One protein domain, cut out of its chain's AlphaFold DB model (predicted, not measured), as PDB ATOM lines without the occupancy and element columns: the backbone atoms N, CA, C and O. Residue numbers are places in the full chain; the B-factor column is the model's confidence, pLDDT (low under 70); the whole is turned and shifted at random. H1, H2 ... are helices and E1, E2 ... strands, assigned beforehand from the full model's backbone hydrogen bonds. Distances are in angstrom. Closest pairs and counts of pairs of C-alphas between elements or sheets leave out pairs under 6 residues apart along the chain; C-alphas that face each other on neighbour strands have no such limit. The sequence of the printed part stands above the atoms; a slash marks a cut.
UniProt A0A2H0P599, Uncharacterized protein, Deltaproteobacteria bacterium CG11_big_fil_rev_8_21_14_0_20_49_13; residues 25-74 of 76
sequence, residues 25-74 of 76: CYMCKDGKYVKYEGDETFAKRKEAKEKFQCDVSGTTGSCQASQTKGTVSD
ATOM      1  N   CYS A  25     -45.957  38.672 -32.798       95.19
ATOM      2  CA  CYS A  25     -47.128  37.919 -32.396       95.19
ATOM      3  C   CYS A  25     -47.515  36.929 -33.473       95.19
ATOM      4  O   CYS A  25     -47.730  37.298 -34.626       95.19
ATOM      5  N   TYR A  26     -47.664  35.673 -33.080       96.31
ATOM      6  CA  TYR A  26     -48.312  34.666 -33.894       96.31
ATOM      7  C   TYR A  26     -49.813  34.909 -33.899       96.31
ATOM      8  O   TYR A  26     -50.442  34.958 -32.843       96.31
ATOM      9  N   MET A  27     -50.384  35.029 -35.093       96.62
ATOM     10  CA  MET A  27     -51.824  34.993 -35.302       96.62
ATOM     11  C   MET A  27     -52.254  33.533 -35.320       96.62
ATOM     12  O   MET A  27     -51.792  32.761 -36.161       96.62
ATOM     13  N   CYS A  28     -53.108  33.138 -34.387       96.38
ATOM     14  CA  CYS A  28     -53.663  31.796 -34.334       96.38
ATOM     15  C   CYS A  28     -54.915  31.718 -35.226       96.38
ATOM     16  O   CYS A  28     -55.664  32.688 -35.351       96.38
ATOM     17  N   LYS A  29     -55.190  30.552 -35.823       96.12
ATOM     18  CA  LYS A  29     -56.396  30.330 -36.648       96.12
ATOM     19  C   LYS A  29     -57.718  30.606 -35.922       96.12
ATOM     20  O   LYS A  29     -58.702  30.918 -36.580       96.12
ATOM     21  N   ASP A  30     -57.744  30.515 -34.595       94.19
ATOM     22  CA  ASP A  30     -58.910  30.824 -33.759       94.19
ATOM     23  C   ASP A  30     -59.071  32.328 -33.456       94.19
ATOM     24  O   ASP A  30     -59.873  32.703 -32.603       94.19
ATOM     25  N   GLY A  31     -58.310  33.197 -34.134       92.50
ATOM     26  CA  GLY A  31     -58.401  34.658 -34.015       92.50
ATOM     27  C   GLY A  31     -57.680  35.246 -32.798       92.50
ATOM     28  O   GLY A  31     -57.745  36.453 -32.569       92.50
ATOM     29  N   LYS A  32     -56.989  34.408 -32.021       95.88
ATOM     30  CA  LYS A  32     -56.197  34.808 -30.852       95.88
ATOM     31  C   LYS A  32     -54.726  35.000 -31.215       95.88
ATOM     32  O   LYS A  32     -54.305  34.688 -32.328       95.88
ATOM     33  N   TYR A  33     -53.935  35.479 -30.256       96.31
ATOM     34  CA  TYR A  33     -52.512  35.758 -30.451       96.31
ATOM     35  C   TYR A  33     -51.629  35.001 -29.456       96.31
ATOM     36  O   TYR A  33     -52.039  34.721 -28.331       96.31
ATOM     37  N   VAL A  34     -50.389  34.714 -29.846       96.62
ATOM     38  CA  VAL A  34     -49.302  34.316 -28.933       96.62
ATOM     39  C   VAL A  34     -48.126  35.249 -29.183       96.62
ATOM     40  O   VAL A  34     -47.659  35.338 -30.317       96.62
ATOM     41  N   LYS A  35     -47.650  35.949 -28.151       95.81
ATOM     42  CA  LYS A  35     -46.470  36.812 -28.263       95.81
ATOM     43  C   LYS A  35     -45.222  35.937 -28.397       95.81
ATOM     44  O   LYS A  35     -45.116  34.924 -27.710       95.81
ATOM     45  N   TYR A  36     -44.277  36.323 -29.238       94.50
ATOM     46  CA  TYR A  36     -42.919  35.800 -29.205       94.50
ATOM     47  C   TYR A  36     -41.931  36.942 -28.979       94.50
ATOM     48  O   TYR A  36     -42.112  38.044 -29.499       94.50
ATOM     49  N   GLU A  37     -40.917  36.685 -28.161       91.75
ATOM     50  CA  GLU A  37     -39.862  37.661 -27.868       91.75
ATOM     51  C   GLU A  37     -38.642  37.395 -28.739       91.75
ATOM     52  O   GLU A  37     -38.214  36.248 -28.867       91.75
ATOM     53  N   GLY A  38     -38.085  38.442 -29.335       89.50
ATOM     54  CA  GLY A  38     -37.005  38.357 -30.308       89.50
ATOM     55  C   GLY A  38     -37.387  37.641 -31.608       89.50
ATOM     56  O   GLY A  38     -38.540  37.678 -32.023       89.50
ATOM     57  N   ASP A  39     -36.424  36.983 -32.261       88.56
ATOM     58  CA  ASP A  39     -36.639  36.416 -33.599       88.56
ATOM     59  C   ASP A  39     -37.747  35.363 -33.648       88.56
ATOM     60  O   ASP A  39     -37.877  34.501 -32.767       88.56
ATOM     61  N   GLU A  40     -38.499  35.384 -34.746       88.00
ATOM     62  CA  GLU A  40     -39.417  34.312 -35.096       88.00
ATOM     63  C   GLU A  40     -38.615  33.066 -35.470       88.00
ATOM     64  O   GLU A  40     -37.839  33.068 -36.424       88.00
ATOM     65  N   THR A  41     -38.800  31.984 -34.716       91.62
ATOM     66  CA  THR A  41     -38.143  30.708 -34.999       91.62
ATOM     67  C   THR A  41     -39.162  29.590 -35.097       91.62
ATOM     68  O   THR A  41     -40.223  29.609 -34.464       91.62
ATOM     69  N   PHE A  42     -38.811  28.541 -35.842       91.94
ATOM     70  CA  PHE A  42     -39.639  27.340 -35.915       91.94
ATOM     71  C   PHE A  42     -39.855  26.700 -34.532       91.94
ATOM     72  O   PHE A  42     -40.931  26.169 -34.260       91.94
ATOM     73  N   ALA A  43     -38.862  26.792 -33.640       93.69
ATOM     74  CA  ALA A  43     -38.972  26.306 -32.270       93.69
ATOM     75  C   ALA A  43     -40.055  27.063 -31.486       93.69
ATOM     76  O   ALA A  43     -40.939  26.427 -30.915       93.69
ATOM     77  N   LYS A  44     -40.063  28.403 -31.540       94.06
ATOM     78  CA  LYS A  44     -41.103  29.231 -30.906       94.06
ATOM     79  C   LYS A  44     -42.481  28.992 -31.513       94.06
ATOM     80  O   LYS A  44     -43.468  28.919 -30.785       94.06
ATOM     81  N   ARG A  45     -42.562  28.785 -32.830       94.31
ATOM     82  CA  ARG A  45     -43.813  28.426 -33.514       94.31
ATOM     83  C   ARG A  45     -44.353  27.072 -33.055       94.31
ATOM     84  O   ARG A  45     -45.550  26.934 -32.810       94.31
ATOM     85  N   LYS A  46     -43.476  26.075 -32.917       95.31
ATOM     86  CA  LYS A  46     -43.829  24.756 -32.382       95.31
ATOM     87  C   LYS A  46     -44.275  24.861 -30.924       95.31
ATOM     88  O   LYS A  46     -45.322  24.327 -30.576       95.31
ATOM     89  N   GLU A  47     -43.549  25.619 -30.108       95.50
ATOM     90  CA  GLU A  47     -43.907  25.875 -28.713       95.50
ATOM     91  C   GLU A  47     -45.267  26.575 -28.590       95.50
ATOM     92  O   GLU A  47     -46.084  26.189 -27.754       95.50
ATOM     93  N   ALA A  48     -45.558  27.550 -29.455       95.88
ATOM     94  CA  ALA A  48     -46.850  28.228 -29.487       95.88
ATOM     95  C   ALA A  48     -48.005  27.249 -29.758       95.88
ATOM     96  O   ALA A  48     -49.070  27.341 -29.137       95.88
ATOM     97  N   LYS A  49     -47.787  26.269 -30.640       95.94
ATOM     98  CA  LYS A  49     -48.749  25.194 -30.891       95.94
ATOM     99  C   LYS A  49     -48.890  24.257 -29.693       95.94
ATOM    100  O   LYS A  49     -50.008  23.979 -29.278       95.94
ATOM    101  N   GLU A  50     -47.783  23.789 -29.128       96.75
ATOM    102  CA  GLU A  50     -47.792  22.794 -28.049       96.75
ATOM    103  C   GLU A  50     -48.332  23.353 -26.728       96.75
ATOM    104  O   GLU A  50     -49.106  22.680 -26.051       96.75
ATOM    105  N   LYS A  51     -47.974  24.592 -26.369       96.44
ATOM    106  CA  LYS A  51     -48.371  25.210 -25.093       96.44
ATOM    107  C   LYS A  51     -49.699  25.948 -25.154       96.44
ATOM    108  O   LYS A  51     -50.456  25.916 -24.190       96.44
ATOM    109  N   PHE A  52     -49.979  26.625 -26.267       96.19
ATOM    110  CA  PHE A  52     -51.133  27.524 -26.382       96.19
ATOM    111  C   PHE A  52     -52.160  27.063 -27.418       96.19
ATOM    112  O   PHE A  52     -53.120  27.790 -27.693       96.19
ATOM    113  N   GLN A  53     -51.972  25.874 -28.007       96.81
ATOM    114  CA  GLN A  53     -52.849  25.335 -29.054       96.81
ATOM    115  C   GLN A  53     -53.036  26.362 -30.185       96.81
ATOM    116  O   GLN A  53     -54.133  26.575 -30.701       96.81
ATOM    117  N   CYS A  54     -51.961  27.087 -30.504       96.44
ATOM    118  CA  CYS A  54     -51.951  28.108 -31.537       96.44
ATOM    119  C   CYS A  54     -51.490  27.492 -32.859       96.44
ATOM    120  O   CYS A  54     -50.294  27.380 -33.125       96.44
ATOM    121  N   ASP A  55     -52.440  27.104 -33.707       95.88
ATOM    122  CA  ASP A  55     -52.134  26.847 -35.112       95.88
ATOM    123  C   ASP A  55     -51.889  28.185 -35.805       95.88
ATOM    124  O   ASP A  55     -52.828  28.917 -36.125       95.88
ATOM    125  N   VAL A  56     -50.616  28.516 -35.995       95.31
ATOM    126  CA  VAL A  56     -50.205  29.813 -36.532       95.31
ATOM    127  C   VAL A  56     -50.651  29.961 -37.989       95.31
ATOM    128  O   VAL A  56     -50.246  29.181 -38.851       95.31
ATOM    129  N   SER A  57     -51.462  30.980 -38.266       95.31
ATOM    130  CA  SER A  57     -51.886  31.403 -39.605       95.31
ATOM    131  C   SER A  57     -51.026  32.536 -40.173       95.31
ATOM    132  O   SER A  57     -50.962  32.692 -41.388       95.31
ATOM    133  N   GLY A  58     -50.339  33.296 -39.318       93.25
ATOM    134  CA  GLY A  58     -49.491  34.416 -39.722       93.25
ATOM    135  C   GLY A  58     -48.746  35.050 -38.550       93.25
ATOM    136  O   GLY A  58     -48.800  34.551 -37.424       93.25
ATOM    137  N   THR A  59     -48.048  36.149 -38.819       94.31
ATOM    138  CA  THR A  59     -47.344  36.950 -37.811       94.31
ATOM    139  C   THR A  59     -47.693  38.428 -37.956       94.31
ATOM    140  O   THR A  59     -48.005  38.903 -39.046       94.31
ATOM    141  N   THR A  60     -47.653  39.160 -36.847       93.56
ATOM    142  CA  THR A  60     -47.829  40.616 -36.806       93.56
ATOM    143  C   THR A  60     -46.901  41.222 -35.757       93.56
ATOM    144  O   THR A  60     -46.531  40.549 -34.796       93.56
ATOM    145  N   GLY A  61     -46.528  42.490 -35.919       88.56
ATOM    146  CA  GLY A  61     -45.682  43.202 -34.956       88.56
ATOM    147  C   GLY A  61     -46.410  43.627 -33.674       88.56
ATOM    148  O   GLY A  61     -45.772  44.086 -32.734       88.56
ATOM    149  N   SER A  62     -47.741  43.514 -33.609       86.31
ATOM    150  CA  SER A  62     -48.527  43.991 -32.462       86.31
ATOM    151  C   SER A  62     -49.554  42.960 -32.005       86.31
ATOM    152  O   SER A  62     -50.403  42.526 -32.779       86.31
ATOM    153  N   CYS A  63     -49.503  42.594 -30.723       89.12
ATOM    154  CA  CYS A  63     -50.474  41.698 -30.098       89.12
ATOM    155  C   CYS A  63     -51.624  42.521 -29.538       89.12
ATOM    156  O   CYS A  63     -51.405  43.455 -28.764       89.12
ATOM    157  N   GLN A  64     -52.857  42.107 -29.809       92.00
ATOM    158  CA  GLN A  64     -53.979  42.586 -29.020       92.00
ATOM    159  C   GLN A  64     -53.943  41.905 -27.645       92.00
ATOM    160  O   GLN A  64     -54.303  40.738 -27.528       92.00
ATOM    161  N   ALA A  65     -53.533  42.638 -26.604       87.25
ATOM    162  CA  ALA A  65     -53.308  42.095 -25.259       87.25
ATOM    163  C   ALA A  65     -54.502  41.301 -24.697       87.25
ATOM    164  O   ALA A  65     -54.311  40.256 -24.084       87.25
ATOM    165  N   SER A  66     -55.737  41.742 -24.963       92.06
ATOM    166  CA  SER A  66     -56.960  41.055 -24.520       92.06
ATOM    167  C   SER A  66     -57.228  39.717 -25.227       92.06
ATOM    168  O   SER A  66     -58.090  38.961 -24.795       92.06
ATOM    169  N   GLN A  67     -56.542  39.445 -26.339       92.81
ATOM    170  CA  GLN A  67     -56.667  38.234 -27.155       92.81
ATOM    171  C   GLN A  67     -55.383  37.382 -27.115       92.81
ATOM    172  O   GLN A  67     -55.282  36.378 -27.825       92.81
ATOM    173  N   THR A  68     -54.395  37.765 -26.301       94.25
ATOM    174  CA  THR A  68     -53.119  37.054 -26.176       94.25
ATOM    175  C   THR A  68     -53.253  35.868 -25.221       94.25
ATOM    176  O   THR A  68     -53.607  36.033 -24.057       94.25
ATOM    177  N   LYS A  69     -52.931  34.663 -25.699       93.81
ATOM    178  CA  LYS A  69     -52.929  33.418 -24.909       93.81
ATOM    179  C   LYS A  69     -51.698  33.276 -24.010       93.81
ATOM    180  O   LYS A  69     -51.756  32.563 -23.014       93.81
ATOM    181  N   GLY A  70     -50.590  33.917 -24.376       93.94
ATOM    182  CA  GLY A  70     -49.333  33.878 -23.635       93.94
ATOM    183  C   GLY A  70     -48.142  34.324 -24.476       93.94
ATOM    184  O   GLY A  70     -48.321  34.838 -25.585       93.94
ATOM    185  N   THR A  71     -46.943  34.105 -23.938       95.19
ATOM    186  CA  THR A  71     -45.665  34.472 -24.559       95.19
ATOM    187  C   THR A  71     -44.765  33.242 -24.690       95.19
ATOM    188  O   THR A  71     -44.690  32.435 -23.762       95.19
ATOM    189  N   VAL A  72     -44.080  33.109 -25.826       93.94
ATOM    190  CA  VAL A  72     -42.950  32.191 -26.021       93.94
ATOM    191  C   VAL A  72     -41.656  32.997 -26.123       93.94
ATOM    192  O   VAL A  72     -41.555  33.941 -26.905       93.94
ATOM    193  N   SER A  73     -40.655  32.621 -25.342       88.62
ATOM    194  CA  SER A  73     -39.358  33.300 -25.303       88.62
ATOM    195  C   SER A  73     -38.265  32.255 -25.438       88.62
ATOM    196  O   SER A  73     -38.455  31.112 -25.015       88.62
ATOM    197  N   ASP A  74     -37.117  32.629 -26.006       75.94
ATOM    198  CA  ASP A  74     -35.945  31.760 -25.928       75.94
ATOM    199  C   ASP A  74     -35.618  31.578 -24.444       75.94
ATOM    200  O   ASP A  74     -35.317  32.544 -23.739       75.94
TER     201      ASP A  74
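This is residues 25 to 74 of the 76 residues of an uncharacterized protein of Deltaproteobacteria bacterium CG11_big_fil_rev_8_21_14_0_20_49_13 (UniProt A0A2H0P599). A small, strongly twisted sheet of four strands has one helix, H1, packed across one face, while the link from E3 to E4 passes from one edge of the sheet to the other on the side away from H1. The two layers are well formed, with the strands E1 and E2 as a hairpin in the middle of the sheet and E3 and E4 at its edges. The printed part has 50 residues with one named helix and four named strands, in the order E1, E2, H1, E3, E4 along the chain; the sheet runs E3, E1, E2, E4 and is mixed, and the class is mixed, helices and strands. The whole is compact and rounded, with a radius of gyration of the C-alphas of 9.1 A and spans of 23 by 19 by 16 A.

The sheet holds E3, residues 56 to 60, 11.1 A from first to last C-alpha; E1, residues 25 to 28, 9.2 A; E2, residues 33 to 36, 9.7 A; and E4, residues 68 to 72, 11.3 A. E1 begins at C-alpha 25, (-47.128, 37.919, -32.396), and E4 ends at C-alpha 72, (-42.950, 32.191, -26.021). The helix H1, residues 42 to 52, is 14.9 A long and begins at C-alpha 42, (-39.639, 27.340, -35.915).

The inner strands E1 and E2 are a hairpin, antiparallel at 146 degrees, with N 26 and O 34 within hydrogen-bond range at 2.8 A. The edge strand E3 is antiparallel to E1 at 148 degrees, with N 27 and O 58 within range at 2.9 A and N 57 and O 27 at 2.8 A. The edge strand E4 is parallel to E2 at 21 degrees, with N 35 and O 70 within range at 2.9 A. H1 is on the sheet, at a height over the sheet of 7.0 A. It lies only just over E1 and E2, with 3 of its C-alphas falling on each, and only just runs across the strands, at 62 degrees to E1 on the local plane. The closest C-alphas of H1 and E4 are those of Lys 44 and Val 72, 6.0 A apart; those of H1 and E2 are Val 34 and Ala 48, 6.6 A. E2, H1 and E3 form a split strand-helix-strand unit, two strands running the same way with a helix between them along the chain and E1 between them in the sheet; its crossover is right-handed. In H1 every O i to N i+4 pair is within hydrogen-bond range. E3 and E4 are apart.

The two C-alphas farthest apart, those of Phe 42 and Ser 66, are 24.9 A from each other. The printed part has no cut. The links E1 to E2, E2 to H1 and H1 to E3 are tight, E3 to E4 is short, and no link is long. The mean pLDDT of the printed part is 93.3, and no printed residue is under 70.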